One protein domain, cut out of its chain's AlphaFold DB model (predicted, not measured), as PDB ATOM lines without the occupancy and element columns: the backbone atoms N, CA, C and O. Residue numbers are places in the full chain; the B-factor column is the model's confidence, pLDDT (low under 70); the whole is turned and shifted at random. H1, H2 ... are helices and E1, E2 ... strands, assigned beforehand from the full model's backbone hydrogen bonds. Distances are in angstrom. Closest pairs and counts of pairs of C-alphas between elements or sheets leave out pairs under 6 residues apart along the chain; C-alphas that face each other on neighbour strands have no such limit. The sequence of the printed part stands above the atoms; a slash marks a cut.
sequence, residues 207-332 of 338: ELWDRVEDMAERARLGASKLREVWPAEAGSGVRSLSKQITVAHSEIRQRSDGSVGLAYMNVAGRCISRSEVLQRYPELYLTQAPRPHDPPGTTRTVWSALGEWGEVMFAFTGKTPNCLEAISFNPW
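Overview. This is residues 207 to 332 of the 338 residues of an uncharacterized protein of Luteibacter yeojuensis (UniProt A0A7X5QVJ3). A single, strongly twisted wall of six antiparallel strands has three helices over one face and no named helix over the other. The long helix H1 runs along the strands over E6 and E5, short H2 sits by its end over E1, and H3 covers E5 farther along the same face. The printed part has 126 residues, with named elements in the order H1 H2 E1 E2 H3 E3 E4 E5 E6, and the sheet's order is E1 E2 E6 E5 E4 E3. The class is mixed, helices and strands, in two layers, H1 and H3 on one face of the sheet. The whole is compact, with a radius of gyration of the C-alphas of 14.3 A and spans of 39 by 29 by 28 A.

Along the chain. In the sheet, E1 is residues 245 to 254, 25.1 A long, and bends by 68 degrees at residue 248. E2 is residues 260 to 269, 26.4 A, and E6 is residues 324 to 330, 17.6 A, ending with C-alpha 330 at (39.289, -14.000, -41.248). E5 is residues 310 to 317, 23.5 A; E4 is residues 300 to 307, 22.9 A; E3 is residues 285 to 288, 9.2 A. H1, residues 207 to 220, begins with C-alpha 207 at (21.726, -26.003, -42.842) and is 20.3 A long. H2 is residues 223 to 227, 6.2 A, and H3 is residues 274 to 280, 10.0 A.

Arrangement. E3, E4, E5 and E6 form a meander, each strand the antiparallel neighbour of the one before. N 328 and O 313 of E6 and E5 are 2.9 A apart, N 314 and O 303 of E5 and E4 2.7 A, and N 304 and O 285 of E4 and E3 2.8 A, each within hydrogen-bond range. On the other side of E6, N 265 of E2 and O 327 are 2.8 A apart. E1 and E2 form a hairpin, with N 248 and O 266 at 2.8 A. H1 is on the sheet at a height of 7.2 A, over E6 and only just over E5, with 3 C-alphas falling on E5; it runs along the strands, at 17 degrees to E6 on the local plane. The closest C-alphas of H1 and E6 are those of Ala 216 and Phe 329, 6.3 A apart. With residues 215 to 219 alone H1 touches H2, the C-alphas of Arg 218 and Leu 226 being closest at 4.7 A. H3 is on the same face as H1, at a height of 9.4 A. H1 and H3 are close but not clearly touching, about perpendicular at 74 degrees, with the C-alphas of Trp 209 and Arg 280 closest at 7.6 A. In H1, H2 and H3 every O i to N i+4 pair is within hydrogen-bond range.

Size, cuts and confidence. The two C-alphas farthest apart are those of Ser 236 and Pro 292, 42.9 A. The printed part has no cut. The links H2 to E1 and E3 to E4 are long, with 17 and 11 residues. The mean pLDDT of the printed part is 81.2, and residues 232 to 238, 285 to 286, 288 to 299 and 318 to 321 are under 70.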
ATOM      1  N   GLU A 207      21.858 -26.833 -44.044       90.75
ATOM      2  CA  GLU A 207      21.726 -26.003 -42.842       90.75
ATOM      3  C   GLU A 207      23.097 -25.592 -42.288       90.75
ATOM      4  O   GLU A 207      23.287 -24.430 -41.930       90.75
ATOM      5  N   LEU A 208      24.063 -26.519 -42.242       92.12
ATOM      6  CA  LEU A 208      25.435 -26.204 -41.845       92.12
ATOM      7  C   LEU A 208      26.033 -25.113 -42.739       92.12
ATOM      8  O   LEU A 208      26.577 -24.134 -42.226       92.12
ATOM      9  N   TRP A 209      25.964 -25.293 -44.059       92.56
ATOM     10  CA  TRP A 209      26.632 -24.394 -45.001       92.56
ATOM     11  C   TRP A 209      26.000 -23.005 -45.027       92.56
ATOM     12  O   TRP A 209      26.737 -22.020 -44.961       92.56
ATOM     13  N   ASP A 210      24.668 -22.921 -44.990       92.12
ATOM     14  CA  ASP A 210      23.945 -21.650 -44.890       92.12
ATOM     15  C   ASP A 210      24.357 -20.874 -43.626       92.12
ATOM     16  O   ASP A 210      24.567 -19.660 -43.671       92.12
ATOM     17  N   ARG A 211      24.546 -21.565 -42.491       93.00
ATOM     18  CA  ARG A 211      25.020 -20.919 -41.257       93.00
ATOM     19  C   ARG A 211      26.474 -20.481 -41.323       93.00
ATOM     20  O   ARG A 211      26.803 -19.424 -40.789       93.00
ATOM     21  N   VAL A 212      27.355 -21.288 -41.913       94.56
ATOM     22  CA  VAL A 212      28.771 -20.923 -42.074       94.56
ATOM     23  C   VAL A 212      28.894 -19.651 -42.909       94.56
ATOM     24  O   VAL A 212      29.654 -18.756 -42.541       94.56
ATOM     25  N   GLU A 213      28.113 -19.530 -43.976       93.81
ATOM     26  CA  GLU A 213      28.128 -18.357 -44.852       93.81
ATOM     27  C   GLU A 213      27.474 -17.128 -44.215       93.81
ATOM     28  O   GLU A 213      28.049 -16.042 -44.286       93.81
ATOM     29  N   ASP A 214      26.347 -17.277 -43.504       94.12
ATOM     30  CA  ASP A 214      25.747 -16.175 -42.729       94.12
ATOM     31  C   ASP A 214      26.717 -15.657 -41.650       94.12
ATOM     32  O   ASP A 214      26.858 -14.449 -41.446       94.12
ATOM     33  N   MET A 215      27.467 -16.552 -40.996       95.12
ATOM     34  CA  MET A 215      28.535 -16.158 -40.074       95.12
ATOM     35  C   MET A 215      29.676 -15.431 -40.782       95.12
ATOM     36  O   MET A 215      30.132 -14.406 -40.276       95.12
ATOM     37  N   ALA A 216      30.136 -15.914 -41.937       93.31
ATOM     38  CA  ALA A 216      31.193 -15.249 -42.694       93.31
ATOM     39  C   ALA A 216      30.776 -13.822 -43.089       93.31
ATOM     40  O   ALA A 216      31.512 -12.860 -42.852       93.31
ATOM     41  N   GLU A 217      29.550 -13.667 -43.581       93.12
ATOM     42  CA  GLU A 217      28.994 -12.375 -43.968       93.12
ATOM     43  C   GLU A 217      28.840 -11.432 -42.769       93.12
ATOM     44  O   GLU A 217      29.208 -10.258 -42.819       93.12
ATOM     45  N   ARG A 218      28.388 -11.934 -41.620       93.62
ATOM     46  CA  ARG A 218      28.300 -11.121 -40.400       93.62
ATOM     47  C   ARG A 218      29.660 -10.800 -39.793       93.62
ATOM     48  O   ARG A 218      29.799  -9.744 -39.179       93.62
ATOM     49  N   ALA A 219      30.664 -11.658 -39.974       92.50
ATOM     50  CA  ALA A 219      32.038 -11.382 -39.567       92.50
ATOM     51  C   ALA A 219      32.614 -10.186 -40.339       92.50
ATOM     52  O   ALA A 219      33.250  -9.324 -39.724       92.50
ATOM     53  N   ARG A 220      32.313 -10.078 -41.642       90.31
ATOM     54  CA  ARG A 220      32.639  -8.916 -42.493       90.31
ATOM     55  C   ARG A 220      32.048  -7.611 -41.950       90.31
ATOM     56  O   ARG A 220      32.693  -6.569 -42.023       90.31
ATOM     57  N   LEU A 221      30.853  -7.670 -41.358       91.06
ATOM     58  CA  LEU A 221      30.164  -6.521 -40.749       91.06
ATOM     59  C   LEU A 221      30.644  -6.179 -39.323       91.06
ATOM     60  O   LEU A 221      30.194  -5.192 -38.740       91.06
ATOM     61  N   GLY A 222      31.546  -6.979 -38.746       91.19
ATOM     62  CA  GLY A 222      32.164  -6.736 -37.443       91.19
ATOM     63  C   GLY A 222      31.695  -7.669 -36.325       91.19
ATOM     64  O   GLY A 222      30.690  -8.379 -36.415       91.19
ATOM     65  N   ALA A 223      32.430  -7.656 -35.208       91.25
ATOM     66  CA  ALA A 223      32.268  -8.647 -34.141       91.25
ATOM     67  C   ALA A 223      30.881  -8.615 -33.480       91.25
ATOM     68  O   ALA A 223      30.379  -9.651 -33.051       91.25
ATOM     69  N   SER A 224      30.237  -7.445 -33.408       91.00
ATOM     70  CA  SER A 224      28.874  -7.341 -32.870       91.00
ATOM     71  C   SER A 224      27.851  -8.062 -33.746       91.00
ATOM     72  O   SER A 224      26.965  -8.714 -33.206       91.00
ATOM     73  N   LYS A 225      27.977  -7.963 -35.075       92.94
ATOM     74  CA  LYS A 225      27.070  -8.629 -36.017       92.94
ATOM     75  C   LYS A 225      27.286 -10.127 -36.046       92.94
ATOM     76  O   LYS A 225      26.308 -10.869 -36.064       92.94
ATOM     77  N   LEU A 226      28.540 -10.564 -35.959       92.88
ATOM     78  CA  LEU A 226      28.863 -11.980 -35.832       92.88
ATOM     79  C   LEU A 226      28.232 -12.599 -34.575       92.88
ATOM     80  O   LEU A 226      27.621 -13.658 -34.661       92.88
ATOM     81  N   ARG A 227      28.302 -11.917 -33.423       91.38
ATOM     82  CA  ARG A 227      27.717 -12.402 -32.156       91.38
ATOM     83  C   ARG A 227      26.208 -12.645 -32.204       91.38
ATOM     84  O   ARG A 227      25.727 -13.439 -31.407       91.38
ATOM     85  N   GLU A 228      25.469 -11.993 -33.103       90.44
ATOM     86  CA  GLU A 228      24.017 -12.204 -33.247       90.44
ATOM     87  C   GLU A 228      23.673 -13.629 -33.714       90.44
ATOM     88  O   GLU A 228      22.579 -14.112 -33.429       90.44
ATOM     89  N   VAL A 229      24.596 -14.298 -34.413       90.00
ATOM     90  CA  VAL A 229      24.408 -15.663 -34.947       90.00
ATOM     91  C   VAL A 229      25.448 -16.655 -34.455       90.00
ATOM     92  O   VAL A 229      25.358 -17.846 -34.749       90.00
ATOM     93  N   TRP A 230      26.451 -16.166 -33.729       90.62
ATOM     94  CA  TRP A 230      27.516 -17.000 -33.217       90.62
ATOM     95  C   TRP A 230      26.951 -18.017 -32.220       90.62
ATOM     96  O   TRP A 230      26.204 -17.632 -31.315       90.62
ATOM     97  N   PRO A 231      27.318 -19.302 -32.333       83.12
ATOM     98  CA  PRO A 231      26.920 -20.305 -31.357       83.12
ATOM     99  C   PRO A 231      27.550 -19.950 -30.002       83.12
ATOM    100  O   PRO A 231      28.762 -20.031 -29.822       83.12
ATOM    101  N   ALA A 232      26.739 -19.468 -29.059       65.75
ATOM    102  CA  ALA A 232      27.227 -18.877 -27.817       65.75
ATOM    103  C   ALA A 232      27.850 -19.916 -26.864       65.75
ATOM    104  O   ALA A 232      27.344 -21.034 -26.706       65.75
ATOM    105  N   GLU A 233      28.890 -19.513 -26.123       58.34
ATOM    106  CA  GLU A 233      29.337 -20.246 -24.936       58.34
ATOM    107  C   GLU A 233      28.298 -20.068 -23.813       58.34
ATOM    108  O   GLU A 233      28.141 -18.986 -23.265       58.34
ATOM    109  N   ALA A 234      27.542 -21.137 -23.532       41.22
ATOM    110  CA  ALA A 234      26.664 -21.352 -22.372       41.22
ATOM    111  C   ALA A 234      25.905 -20.119 -21.813       41.22
ATOM    112  O   ALA A 234      26.405 -19.381 -20.972       41.22
ATOM    113  N   GLY A 235      24.620 -19.996 -22.171       44.12
ATOM    114  CA  GLY A 235      23.707 -19.056 -21.509       44.12
ATOM    115  C   GLY A 235      22.237 -19.244 -21.868       44.12
ATOM    116  O   GLY A 235      21.428 -19.442 -20.970       44.12
ATOM    117  N   SER A 236      21.871 -19.243 -23.155       43.31
ATOM    118  CA  SER A 236      20.460 -19.425 -23.557       43.31
ATOM    119  C   SER A 236      20.212 -19.593 -25.068       43.31
ATOM    120  O   SER A 236      19.133 -19.246 -25.541       43.31
ATOM    121  N   GLY A 237      21.159 -20.103 -25.864       49.31
ATOM    122  CA  GLY A 237      20.927 -20.232 -27.309       49.31
ATOM    123  C   GLY A 237      21.955 -21.087 -28.044       49.31
ATOM    124  O   GLY A 237      23.149 -20.877 -27.894       49.31
ATOM    125  N   VAL A 238      21.434 -22.067 -28.789       52.72
ATOM    126  CA  VAL A 238      22.016 -22.892 -29.867       52.72
ATOM    127  C   VAL A 238      23.528 -23.199 -29.801       52.72
ATOM    128  O   VAL A 238      24.365 -22.414 -30.228       52.72
ATOM    129  N   ARG A 239      23.860 -24.437 -29.397       73.88
ATOM    130  CA  ARG A 239      25.190 -25.073 -29.549       73.88
ATOM    131  C   ARG A 239      25.375 -25.824 -30.883       73.88
ATOM    132  O   ARG A 239      26.315 -26.600 -31.016       73.88
ATOM    133  N   SER A 240      24.462 -25.658 -31.839       83.25
ATOM    134  CA  SER A 240      24.418 -26.441 -33.083       83.25
ATOM    135  C   SER A 240      24.622 -25.569 -34.313       83.25
ATOM    136  O   SER A 240      23.995 -24.519 -34.433       83.25
ATOM    137  N   LEU A 241      25.440 -26.044 -35.248       87.56
ATOM    138  CA  LEU A 241      25.485 -25.516 -36.615       87.56
ATOM    139  C   LEU A 241      24.445 -26.199 -37.509       87.56
ATOM    140  O   LEU A 241      23.931 -25.602 -38.441       87.56
ATOM    141  N   SER A 242      24.094 -27.440 -37.193       89.69
ATOM    142  CA  SER A 242      23.003 -28.167 -37.835       89.69
ATOM    143  C   SER A 242      22.474 -29.235 -36.884       89.69
ATOM    144  O   SER A 242      22.965 -29.383 -35.759       89.69
ATOM    145  N   LYS A 243      21.508 -30.041 -37.331       86.00
ATOM    146  CA  LYS A 243      21.059 -31.233 -36.588       86.00
ATOM    147  C   LYS A 243      22.177 -32.245 -36.312       86.00
ATOM    148  O   LYS A 243      22.045 -33.038 -35.384       86.00
ATOM    149  N   GLN A 244      23.237 -32.247 -37.121       87.75
ATOM    150  CA  GLN A 244      24.298 -33.258 -37.079       87.75
ATOM    151  C   GLN A 244      25.628 -32.718 -36.544       87.75
ATOM    152  O   GLN A 244      26.513 -33.509 -36.211       87.75
ATOM    153  N   ILE A 245      25.765 -31.390 -36.456       91.25
ATOM    154  CA  ILE A 245      27.013 -30.706 -36.122       91.25
ATOM    155  C   ILE A 245      26.795 -29.745 -34.958       91.25
ATOM    156  O   ILE A 245      25.936 -28.861 -34.988       91.25
ATOM    157  N   THR A 246      27.630 -29.906 -33.943       90.94
ATOM    158  CA  THR A 246      27.643 -29.132 -32.703       90.94
ATOM    159  C   THR A 246      28.958 -28.386 -32.546       90.94
ATOM    160  O   THR A 246      29.964 -28.737 -33.160       90.94
ATOM    161  N   VAL A 247      28.955 -27.359 -31.703       91.31
ATOM    162  CA  VAL A 247      30.139 -26.571 -31.365       91.31
ATOM    163  C   VAL A 247      30.632 -26.961 -29.979       91.31
ATOM    164  O   VAL A 247      29.920 -26.810 -28.984       91.31
ATOM    165  N   ALA A 248      31.858 -27.480 -29.926       87.12
ATOM    166  CA  ALA A 248      32.511 -27.901 -28.691       87.12
ATOM    167  C   ALA A 248      33.140 -26.718 -27.942       87.12
ATOM    168  O   ALA A 248      33.085 -26.661 -26.717       87.12
ATOM    169  N   HIS A 249      33.725 -25.775 -28.681       87.62
ATOM    170  CA  HIS A 249      34.343 -24.560 -28.154       87.62
ATOM    171  C   HIS A 249      34.346 -23.486 -29.239       87.62
ATOM    172  O   HIS A 249      34.456 -23.822 -30.419       87.62
ATOM    173  N   SER A 250      34.235 -22.213 -28.866       90.88
ATOM    174  CA  SER A 250      34.282 -21.123 -29.836       90.88
ATOM    175  C   SER A 250      34.778 -19.826 -29.217       90.88
ATOM    176  O   SER A 250      34.480 -19.539 -28.062       90.88
ATOM    177  N   GLU A 251      35.471 -19.012 -30.004       90.56
ATOM    178  CA  GLU A 251      35.981 -17.712 -29.582       90.56
ATOM    179  C   GLU A 251      35.767 -16.675 -30.693       90.56
ATOM    180  O   GLU A 251      35.991 -16.959 -31.870       90.56
ATOM    181  N   ILE A 252      35.393 -15.449 -30.308       91.50
ATOM    182  CA  ILE A 252      35.502 -14.259 -31.162       91.50
ATOM    183  C   ILE A 252      36.481 -13.290 -30.502       91.50
ATOM    184  O   ILE A 252      36.173 -12.682 -29.474       91.50
ATOM    185  N   ARG A 253      37.627 -13.070 -31.143       89.25
ATOM    186  CA  ARG A 253      38.562 -11.995 -30.813       89.25
ATOM    187  C   ARG A 253      38.207 -10.758 -31.610       89.25
ATOM    188  O   ARG A 253      38.260 -10.759 -32.837       89.25
ATOM    189  N   GLN A 254      37.861  -9.694 -30.902       91.19
ATOM    190  CA  GLN A 254      37.535  -8.396 -31.480       91.19
ATOM    191  C   GLN A 254      38.761  -7.473 -31.412       91.19
ATOM    192  O   GLN A 254      39.452  -7.434 -30.393       91.19
ATOM    193  N   ARG A 255      39.030  -6.726 -32.487       88.25
ATOM    194  CA  ARG A 255      40.040  -5.655 -32.506       88.25
ATOM    195  C   ARG A 255      39.487  -4.374 -31.867       88.25
ATOM    196  O   ARG A 255      38.280  -4.223 -31.684       88.25
ATOM    197  N   SER A 256      40.361  -3.421 -31.544       88.50
ATOM    198  CA  SER A 256      39.970  -2.147 -30.915       88.50
ATOM    199  C   SER A 256      38.974  -1.321 -31.739       88.50
ATOM    200  O   SER A 256      38.219  -0.544 -31.167       88.50
ATOM    201  N   ASP A 257      38.954  -1.501 -33.060       87.25
ATOM    202  CA  ASP A 257      38.045  -0.833 -34.003       87.25
ATOM    203  C   ASP A 257      36.676  -1.528 -34.152       87.25
ATOM    204  O   ASP A 257      35.830  -1.075 -34.917       87.25
ATOM    205  N   GLY A 258      36.434  -2.631 -33.435       87.38
ATOM    206  CA  GLY A 258      35.193  -3.403 -33.540       87.38
ATOM    207  C   GLY A 258      35.193  -4.501 -34.606       87.38
ATOM    208  O   GLY A 258      34.277  -5.334 -34.613       87.38
ATOM    209  N   SER A 259      36.220  -4.567 -35.455       88.75
ATOM    210  CA  SER A 259      36.373  -5.627 -36.454       88.75
ATOM    211  C   SER A 259      36.709  -6.979 -35.813       88.75
ATOM    212  O   SER A 259      37.203  -7.067 -34.681       88.75
ATOM    213  N   VAL A 260      36.432  -8.064 -36.537       88.12
ATOM    214  CA  VAL A 260      36.808  -9.418 -36.114       88.12
ATOM    215  C   VAL A 260      38.296  -9.629 -36.386       88.12
ATOM    216  O   VAL A 260      38.742  -9.587 -37.530       88.12
ATOM    217  N   GLY A 261      39.061  -9.853 -35.319       83.69
ATOM    218  CA  GLY A 261      40.476 -10.215 -35.362       83.69
ATOM    219  C   GLY A 261      40.699 -11.666 -35.759       83.69
ATOM    220  O   GLY A 261      41.484 -11.954 -36.655       83.69
ATOM    221  N   LEU A 262      39.992 -12.553 -35.069       81.94
ATOM    222  CA  LEU A 262      39.936 -13.986 -35.316       81.94
ATOM    223  C   LEU A 262      38.612 -14.473 -34.742       81.94
ATOM    224  O   LEU A 262      38.308 -14.171 -33.588       81.94
ATOM    225  N   ALA A 263      37.847 -15.238 -35.505       91.25
ATOM    226  CA  ALA A 263      36.734 -15.996 -34.955       91.25
ATOM    227  C   ALA A 263      36.933 -17.463 -35.318       91.25
ATOM    228  O   ALA A 263      37.139 -17.769 -36.489       91.25
ATOM    229  N   TYR A 264      36.915 -18.363 -34.340       92.69
ATOM    230  CA  TYR A 264      37.085 -19.793 -34.597       92.69
ATOM    231  C   TYR A 264      36.176 -20.630 -33.710       92.69
ATOM    232  O   TYR A 264      35.844 -20.242 -32.590       92.69
ATOM    233  N   MET A 265      35.803 -21.803 -34.203       92.94
ATOM    234  CA  MET A 265      35.038 -22.789 -33.456       92.94
ATOM    235  C   MET A 265      35.551 -24.195 -33.726       92.94
ATOM    236  O   MET A 265      35.837 -24.543 -34.868       92.94
ATOM    237  N   ASN A 266      35.613 -25.005 -32.674       92.12
ATOM    238  CA  ASN A 266      35.813 -26.441 -32.776       92.12
ATOM    239  C   ASN A 266      34.450 -27.106 -32.951       92.12
ATOM    240  O   ASN A 266      33.539 -26.884 -32.144       92.12
ATOM    241  N   VAL A 267      34.322 -27.933 -33.979       92.19
ATOM    242  CA  VAL A 267      33.086 -28.644 -34.302       92.19
ATOM    243  C   VAL A 267      33.171 -30.104 -33.862       92.19
ATOM    244  O   VAL A 267      34.242 -30.698 -33.781       92.19
ATOM    245  N   ALA A 268      32.020 -30.680 -33.537       88.31
ATOM    246  CA  ALA A 268      31.871 -32.079 -33.162       88.31
ATOM    247  C   ALA A 268      30.540 -32.626 -33.690       88.31
ATOM    248  O   ALA A 268      29.605 -31.865 -33.937       88.31
ATOM    249  N   GLY A 269      30.422 -33.947 -33.811       88.81
ATOM    250  CA  GLY A 269      29.228 -34.602 -34.347       88.81
ATOM    251  C   GLY A 269      29.585 -35.502 -35.520       88.81
ATOM    252  O   GLY A 269      30.555 -36.261 -35.433       88.81
ATOM    253  N   ARG A 270      28.809 -35.437 -36.610       89.31
ATOM    254  CA  ARG A 270      29.130 -36.184 -37.834       89.31
ATOM    255  C   ARG A 270      30.494 -35.749 -38.379       89.31
ATOM    256  O   ARG A 270      30.811 -34.565 -38.427       89.31
ATOM    257  N   CYS A 271      31.274 -36.722 -38.843       86.31
ATOM    258  CA  CYS A 271      32.487 -36.452 -39.601       86.31
ATOM    259  C   CYS A 271      32.137 -35.760 -40.929       86.31
ATOM    260  O   CYS A 271      31.529 -36.379 -41.806       86.31
ATOM    261  N   ILE A 272      32.504 -34.486 -41.064       86.62
ATOM    262  CA  ILE A 272      32.462 -33.765 -42.342       86.62
ATOM    263  C   ILE A 272      33.791 -34.017 -43.042       86.62
ATOM    264  O   ILE A 272      34.852 -33.707 -42.493       86.62
ATOM    265  N   SER A 273      33.736 -34.589 -44.240       81.88
ATOM    266  CA  SER A 273      34.924 -34.843 -45.047       81.88
ATOM    267  C   SER A 273      35.360 -33.584 -45.796       81.88
ATOM    268  O   SER A 273      34.565 -32.689 -46.093       81.88
ATOM    269  N   ARG A 274      36.629 -33.539 -46.209       77.12
ATOM    270  CA  ARG A 274      37.103 -32.484 -47.118       77.12
ATOM    271  C   ARG A 274      36.376 -32.503 -48.462       77.12
ATOM    272  O   ARG A 274      36.167 -31.451 -49.054       77.12
ATOM    273  N   SER A 275      35.980 -33.682 -48.943       71.94
ATOM    274  CA  SER A 275      35.208 -33.815 -50.182       71.94
ATOM    275  C   SER A 275      33.841 -33.134 -50.087       71.94
ATOM    276  O   SER A 275      33.401 -32.550 -51.071       71.94
ATOM    277  N   GLU A 276      33.203 -33.138 -48.917       81.56
ATOM    278  CA  GLU A 276      31.962 -32.396 -48.684       81.56
ATOM    279  C   GLU A 276      32.197 -30.879 -48.683       81.56
ATOM    280  O   GLU A 276      31.468 -30.148 -49.350       81.56
ATOM    281  N   VAL A 277      33.265 -30.402 -48.029       86.44
ATOM    282  CA  VAL A 277      33.643 -28.975 -48.068       86.44
ATOM    283  C   VAL A 277      33.932 -28.523 -49.499       86.44
ATOM    284  O   VAL A 277      33.457 -27.474 -49.912       86.44
ATOM    285  N   LEU A 278      34.653 -29.325 -50.283       75.31
ATOM    286  CA  LEU A 278      34.965 -29.032 -51.687       75.31
ATOM    287  C   LEU A 278      33.726 -28.982 -52.589       75.31
ATOM    288  O   LEU A 278      33.702 -28.209 -53.542       75.31
ATOM    289  N   GLN A 279      32.688 -29.775 -52.303       78.62
ATOM    290  CA  GLN A 279      31.419 -29.668 -53.033       78.62
ATOM    291  C   GLN A 279      30.751 -28.310 -52.806       78.62
ATOM    292  O   GLN A 279      30.112 -27.791 -53.721       78.62
ATOM    293  N   ARG A 280      30.905 -27.726 -51.607       86.44
ATOM    294  CA  ARG A 280      30.388 -26.386 -51.306       86.44
ATOM    295  C   ARG A 280      31.313 -25.269 -51.786       86.44
ATOM    296  O   ARG A 280      30.828 -24.266 -52.296       86.44
ATOM    297  N   TYR A 281      32.621 -25.463 -51.660       81.88
ATOM    298  CA  TYR A 281      33.668 -24.509 -52.011       81.88
ATOM    299  C   TYR A 281      34.612 -25.132 -53.053       81.88
ATOM    300  O   TYR A 281      35.658 -25.667 -52.687       81.88
ATOM    301  N   PRO A 282      34.280 -25.080 -54.357       71.88
ATOM    302  CA  PRO A 282      35.089 -25.721 -55.399       71.88
ATOM    303  C   PRO A 282      36.515 -25.167 -55.516       71.88
ATOM    304  O   PRO A 282      37.425 -25.889 -55.908       71.88
ATOM    305  N   GLU A 283      36.713 -23.904 -55.126       73.81
ATOM    306  CA  GLU A 283      37.996 -23.186 -55.162       73.81
ATOM    307  C   GLU A 283      38.782 -23.300 -53.839       73.81
ATOM    308  O   GLU A 283      39.584 -22.428 -53.499       73.81
ATOM    309  N   LEU A 284      38.524 -24.342 -53.040       75.31
ATOM    310  CA  LEU A 284      39.224 -24.562 -51.776       75.31
ATOM    311  C   LEU A 284      40.723 -24.779 -52.025       75.31
ATOM    312  O   LEU A 284      41.113 -25.665 -52.787       75.31
ATOM    313  N   TYR A 285      41.577 -24.033 -51.330       67.56
ATOM    314  CA  TYR A 285      43.030 -24.162 -51.446       67.56
ATOM    315  C   TYR A 285      43.671 -24.366 -50.079       67.56
ATOM    316  O   TYR A 285      43.181 -23.908 -49.051       67.56
ATOM    317  N   LEU A 286      44.778 -25.093 -50.062       66.50
ATOM    318  CA  LEU A 286      45.510 -25.378 -48.840       66.50
ATOM    319  C   LEU A 286      46.253 -24.126 -48.362       66.50
ATOM    320  O   LEU A 286      47.117 -23.607 -49.069       66.50
ATOM    321  N   THR A 287      45.972 -23.687 -47.140       70.12
ATOM    322  CA  THR A 287      46.677 -22.575 -46.485       70.12
ATOM    323  C   THR A 287      47.646 -23.036 -45.414       70.12
ATOM    324  O   THR A 287      48.639 -22.357 -45.152       70.12
ATOM    325  N   GLN A 288      47.433 -24.224 -44.846       68.00
ATOM    326  CA  GLN A 288      48.389 -24.855 -43.944       68.00
ATOM    327  C   GLN A 288      48.523 -26.344 -44.258       68.00
ATOM    328  O   GLN A 288      47.621 -27.136 -43.984       68.00
ATOM    329  N   ALA A 289      49.678 -26.715 -44.806       59.94
ATOM    330  CA  ALA A 289      50.077 -28.102 -45.004       59.94
ATOM    331  C   ALA A 289      50.339 -28.809 -43.657       59.94
ATOM    332  O   ALA A 289      50.807 -28.161 -42.709       59.94
ATOM    333  N   PRO A 290      50.088 -30.129 -43.566       61.31
ATOM    334  CA  PRO A 290      50.548 -30.925 -42.439       61.31
ATOM    335  C   PRO A 290      52.075 -30.966 -42.463       61.31
ATOM    336  O   PRO A 290      52.689 -31.091 -43.526       61.31
ATOM    337  N   ARG A 291      52.715 -30.836 -41.298       56.62
ATOM    338  CA  ARG A 291      54.178 -30.816 -41.250       56.62
ATOM    339  C   ARG A 291      54.694 -32.259 -41.229       56.62
ATOM    340  O   ARG A 291      54.170 -33.060 -40.454       56.62
ATOM    341  N   PRO A 292      55.752 -32.594 -41.992       41.44
ATOM    342  CA  PRO A 292      56.297 -33.957 -42.074       41.44
ATOM    343  C   PRO A 292      56.716 -34.601 -40.737       41.44
ATOM    344  O   PRO A 292      56.940 -35.807 -40.688       41.44
ATOM    345  N   HIS A 293      56.833 -33.820 -39.656       53.97
ATOM    346  CA  HIS A 293      57.315 -34.268 -38.343       53.97
ATOM    347  C   HIS A 293      56.353 -33.957 -37.186       53.97
ATOM    348  O   HIS A 293      56.756 -34.005 -36.023       53.97
ATOM    349  N   ASP A 294      55.098 -33.612 -37.476       49.97
ATOM    350  CA  ASP A 294      54.100 -33.468 -36.418       49.97
ATOM    351  C   ASP A 294      53.885 -34.832 -35.722       49.97
ATOM    352  O   ASP A 294      53.797 -35.862 -36.403       49.97
ATOM    353  N   PRO A 295      53.800 -34.874 -34.376       53.03
ATOM    354  CA  PRO A 295      53.510 -36.103 -33.647       53.03
ATOM    355  C   PRO A 295      52.290 -36.859 -34.209       53.03
ATOM    356  O   PRO A 295      51.316 -36.238 -34.653       53.03
ATOM    357  N   PRO A 296      52.286 -38.206 -34.157       50.53
ATOM    358  CA  PRO A 296      51.149 -38.998 -34.616       50.53
ATOM    359  C   PRO A 296      49.837 -38.531 -33.973       50.53
ATOM    360  O   PRO A 296      49.676 -38.547 -32.753       50.53
ATOM    361  N   GLY A 297      48.887 -38.102 -34.806       54.97
ATOM    362  CA  GLY A 297      47.577 -37.626 -34.365       54.97
ATOM    363  C   GLY A 297      47.502 -36.154 -33.946       54.97
ATOM    364  O   GLY A 297      46.441 -35.753 -33.462       54.97
ATOM    365  N   THR A 298      48.564 -35.360 -34.134       59.47
ATOM    366  CA  THR A 298      48.548 -33.890 -33.965       59.47
ATOM    367  C   THR A 298      48.685 -33.124 -35.280       59.47
ATOM    368  O   THR A 298      48.570 -31.900 -35.279       59.47
ATOM    369  N   THR A 299      48.929 -33.825 -36.388       66.56
ATOM    370  CA  THR A 299      48.897 -33.262 -37.740       66.56
ATOM    371  C   THR A 299      47.543 -32.605 -37.996       66.56
ATOM    372  O   THR A 299      46.492 -33.177 -37.697       66.56
ATOM    373  N   ARG A 300      47.560 -31.396 -38.557       72.75
ATOM    374  CA  ARG A 300      46.363 -30.694 -39.028       72.75
ATOM    375  C   ARG A 300      46.623 -30.129 -40.409       72.75
ATOM    376  O   ARG A 300      47.718 -29.634 -40.673       72.75
ATOM    377  N   THR A 301      45.603 -30.162 -41.257       74.44
ATOM    378  CA  THR A 301      45.605 -29.404 -42.513       74.44
ATOM    379  C   THR A 301      44.570 -28.302 -42.425       74.44
ATOM    380  O   THR A 301      43.497 -28.525 -41.866       74.44
ATOM    381  N   VAL A 302      44.892 -27.116 -42.935       82.81
ATOM    382  CA  VAL A 302      43.937 -26.008 -43.031       82.81
ATOM    383  C   VAL A 302      43.731 -25.684 -44.496       82.81
ATOM    384  O   VAL A 302      44.690 -25.488 -45.247       82.81
ATOM    385  N   TRP A 303      42.466 -25.660 -44.881       82.75
ATOM    386  CA  TRP A 303      42.015 -25.346 -46.222       82.75
ATOM    387  C   TRP A 303      41.145 -24.106 -46.175       82.75
ATOM    388  O   TRP A 303      40.274 -24.006 -45.317       82.75
ATOM    389  N   SER A 304      41.355 -23.184 -47.098       85.62
ATOM    390  CA  SER A 304      40.657 -21.911 -47.133       85.62
ATOM    391  C   SER A 304      39.773 -21.791 -48.361       85.62
ATOM    392  O   SER A 304      40.138 -22.213 -49.458       85.62
ATOM    393  N   ALA A 305      38.623 -21.159 -48.168       86.75
ATOM    394  CA  ALA A 305      37.791 -20.599 -49.218       86.75
ATOM    395  C   ALA A 305      37.856 -19.071 -49.138       86.75
ATOM    396  O   ALA A 305      37.786 -18.498 -48.048       86.75
ATOM    397  N   LEU A 306      37.965 -18.414 -50.293       83.88
ATOM    398  CA  LEU A 306      37.830 -16.962 -50.404       83.88
ATOM    399  C   LEU A 306      36.441 -16.606 -50.926       83.88
ATOM    400  O   LEU A 306      35.936 -17.247 -51.845       83.88
ATOM    401  N   GLY A 307      35.855 -15.558 -50.361       81.94
ATOM    402  CA  GLY A 307      34.608 -14.955 -50.821       81.94
ATOM    403  C   GLY A 307      34.610 -13.446 -50.595       81.94
ATOM    404  O   GLY A 307      35.589 -12.872 -50.120       81.94
ATOM    405  N   GLU A 308      33.493 -12.786 -50.897       84.69
ATOM    406  CA  GLU A 308      33.330 -11.339 -50.658       84.69
ATOM    407  C   GLU A 308      33.420 -10.974 -49.162       84.69
ATOM    408  O   GLU A 308      33.777  -9.854 -48.795       84.69
ATOM    409  N   TRP A 309      33.157 -11.952 -48.295       85.88
ATOM    410  CA  TRP A 309      33.320 -11.893 -46.843       85.88
ATOM    411  C   TRP A 309      34.759 -12.036 -46.344       85.88
ATOM    412  O   TRP A 309      34.999 -11.875 -45.149       85.88
ATOM    413  N   GLY A 310      35.726 -12.299 -47.222       87.31
ATOM    414  CA  GLY A 310      37.109 -12.603 -46.865       87.31
ATOM    415  C   GLY A 310      37.382 -14.099 -46.874       87.31
ATOM    416  O   GLY A 310      37.005 -14.796 -47.815       87.31
ATOM    417  N   GLU A 311      38.062 -14.597 -45.849       88.75
ATOM    418  CA  GLU A 311      38.545 -15.975 -45.802       88.75
ATOM    419  C   GLU A 311      37.792 -16.812 -44.758       88.75
ATOM    420  O   GLU A 311      37.684 -16.432 -43.587       88.75
ATOM    421  N   VAL A 312      37.312 -17.985 -45.182       93.88
ATOM    422  CA  VAL A 312      36.802 -19.045 -44.301       93.88
ATOM    423  C   VAL A 312      37.776 -20.213 -44.351       93.88
ATOM    424  O   VAL A 312      38.091 -20.713 -45.427       93.88
ATOM    425  N   MET A 313      38.246 -20.649 -43.191       93.50
ATOM    426  CA  MET A 313      39.260 -21.687 -43.036       93.50
ATOM    427  C   MET A 313      38.666 -22.921 -42.357       93.50
ATOM    428  O   MET A 313      37.987 -22.816 -41.334       93.50
ATOM    429  N   PHE A 314      38.995 -24.092 -42.888       93.69
ATOM    430  CA  PHE A 314      38.530 -25.404 -42.461       93.69
ATOM    431  C   PHE A 314      39.732 -26.236 -42.018       93.69
ATOM    432  O   PHE A 314      40.573 -26.613 -42.839       93.69
ATOM    433  N   ALA A 315      39.834 -26.500 -40.716       90.31
ATOM    434  CA  ALA A 315      40.903 -27.303 -40.141       90.31
ATOM    435  C   ALA A 315      40.465 -28.762 -40.006       90.31
ATOM    436  O   ALA A 315      39.396 -29.058 -39.480       90.31
ATOM    437  N   PHE A 316      41.324 -29.666 -40.445       84.88
ATOM    438  CA  PHE A 316      41.063 -31.088 -40.609       84.88
ATOM    439  C   PHE A 316      42.059 -31.904 -39.784       84.88
ATOM    440  O   PHE A 316      43.265 -31.635 -39.845       84.88
ATOM    441  N   THR A 317      41.581 -32.895 -39.022       78.44
ATOM    442  CA  THR A 317      42.468 -33.751 -38.217       78.44
ATOM    443  C   THR A 317      43.302 -34.654 -39.118       78.44
ATOM    444  O   THR A 317      42.753 -35.330 -39.980       78.44
ATOM    445  N   GLY A 318      44.594 -34.811 -38.851       62.91
ATOM    446  CA  GLY A 318      45.435 -35.802 -39.533       62.91
ATOM    447  C   GLY A 318      45.245 -37.243 -39.040       62.91
ATOM    448  O   GLY A 318      46.140 -38.070 -39.197       62.91
ATOM    449  N   LYS A 319      44.104 -37.545 -38.405       64.38
ATOM    450  CA  LYS A 319      43.666 -38.903 -38.049       64.38
ATOM    451  C   LYS A 319      42.736 -39.432 -39.139       64.38
ATOM    452  O   LYS A 319      42.110 -38.650 -39.842       64.38
ATOM    453  N   THR A 320      42.610 -40.752 -39.252       57.12
ATOM    454  CA  THR A 320      41.602 -41.392 -40.109       57.12
ATOM    455  C   THR A 320      40.393 -41.803 -39.254       57.12
ATOM    456  O   THR A 320      40.594 -42.508 -38.262       57.12
ATOM    457  N   PRO A 321      39.153 -41.408 -39.605       64.25
ATOM    458  CA  PRO A 321      38.788 -40.558 -40.742       64.25
ATOM    459  C   PRO A 321      39.207 -39.090 -40.546       64.25
ATOM    460  O   PRO A 321      39.165 -38.567 -39.434       64.25
ATOM    461  N   ASN A 322      39.603 -38.440 -41.645       71.56
ATOM    462  CA  ASN A 322      40.052 -37.049 -41.663       71.56
ATOM    463  C   ASN A 322      38.832 -36.110 -41.609       71.56
ATOM    464  O   ASN A 322      38.296 -35.695 -42.639       71.56
ATOM    465  N   CYS A 323      38.349 -35.857 -40.391       84.31
ATOM    466  CA  CYS A 323      37.159 -35.051 -40.137       84.31
ATOM    467  C   CYS A 323      37.502 -33.574 -39.940       84.31
ATOM    468  O   CYS A 323      38.548 -33.234 -39.375       84.31
ATOM    469  N   LEU A 324      36.573 -32.703 -40.337       89.94
ATOM    470  CA  LEU A 324      36.588 -31.294 -39.962       89.94
ATOM    471  C   LEU A 324      36.609 -31.163 -38.430       89.94
ATOM    472  O   LEU A 324      35.716 -31.652 -37.743       89.94
ATOM    473  N   GLU A 325      37.640 -30.504 -37.914       91.19
ATOM    474  CA  GLU A 325      37.858 -30.242 -36.490       91.19
ATOM    475  C   GLU A 325      37.459 -28.816 -36.120       91.19
ATOM    476  O   GLU A 325      36.886 -28.593 -35.055       91.19
ATOM    477  N   ALA A 326      37.758 -27.845 -36.988       93.50
ATOM    478  CA  ALA A 326      37.478 -26.445 -36.710       93.50
ATOM    479  C   ALA A 326      37.125 -25.637 -37.960       93.50
ATOM    480  O   ALA A 326      37.587 -25.925 -39.064       93.50
ATOM    481  N   ILE A 327      36.334 -24.588 -37.747       95.69
ATOM    482  CA  ILE A 327      36.000 -23.563 -38.738       95.69
ATOM    483  C   ILE A 327      36.469 -22.222 -38.184       95.69
ATOM    484  O   ILE A 327      36.239 -21.923 -37.010       95.69
ATOM    485  N   SER A 328      37.122 -21.408 -39.007       95.25
ATOM    486  CA  SER A 328      37.523 -20.058 -38.615       95.25
ATOM    487  C   SER A 328      37.308 -19.030 -39.715       95.25
ATOM    488  O   SER A 328      37.271 -19.358 -40.896       95.25
ATOM    489  N   PHE A 329      37.139 -17.782 -39.295       94.19
ATOM    490  CA  PHE A 329      36.787 -16.653 -40.140       94.19
ATOM    491  C   PHE A 329      37.839 -15.560 -39.989       94.19
ATOM    492  O   PHE A 329      38.142 -15.117 -38.872       94.19
ATOM    493  N   ASN A 330      38.361 -15.113 -41.123       88.19
ATOM    494  CA  ASN A 330      39.289 -14.000 -41.248       88.19
ATOM    495  C   ASN A 330      38.717 -13.013 -42.279       88.19
ATOM    496  O   ASN A 330      39.027 -13.100 -43.472       88.19
ATOM    497  N   PRO A 331      37.809 -12.116 -41.850       86.44
ATOM    498  CA  PRO A 331      37.135 -11.228 -42.777       86.44
ATOM    499  C   PRO A 331      38.073 -10.140 -43.286       86.44
ATOM    500  O   PRO A 331      38.895  -9.598 -42.542       86.44
ATOM    501  N   TRP A 332      37.905  -9.772 -44.552       76.50
ATOM    502  CA  TRP A 332      38.569  -8.591 -45.086       76.50
ATOM    503  C   TRP A 332      37.866  -7.329 -44.585       76.50
ATOM    504  O   TRP A 332      36.632  -7.295 -44.531       76.50
TER     505      TRP A 332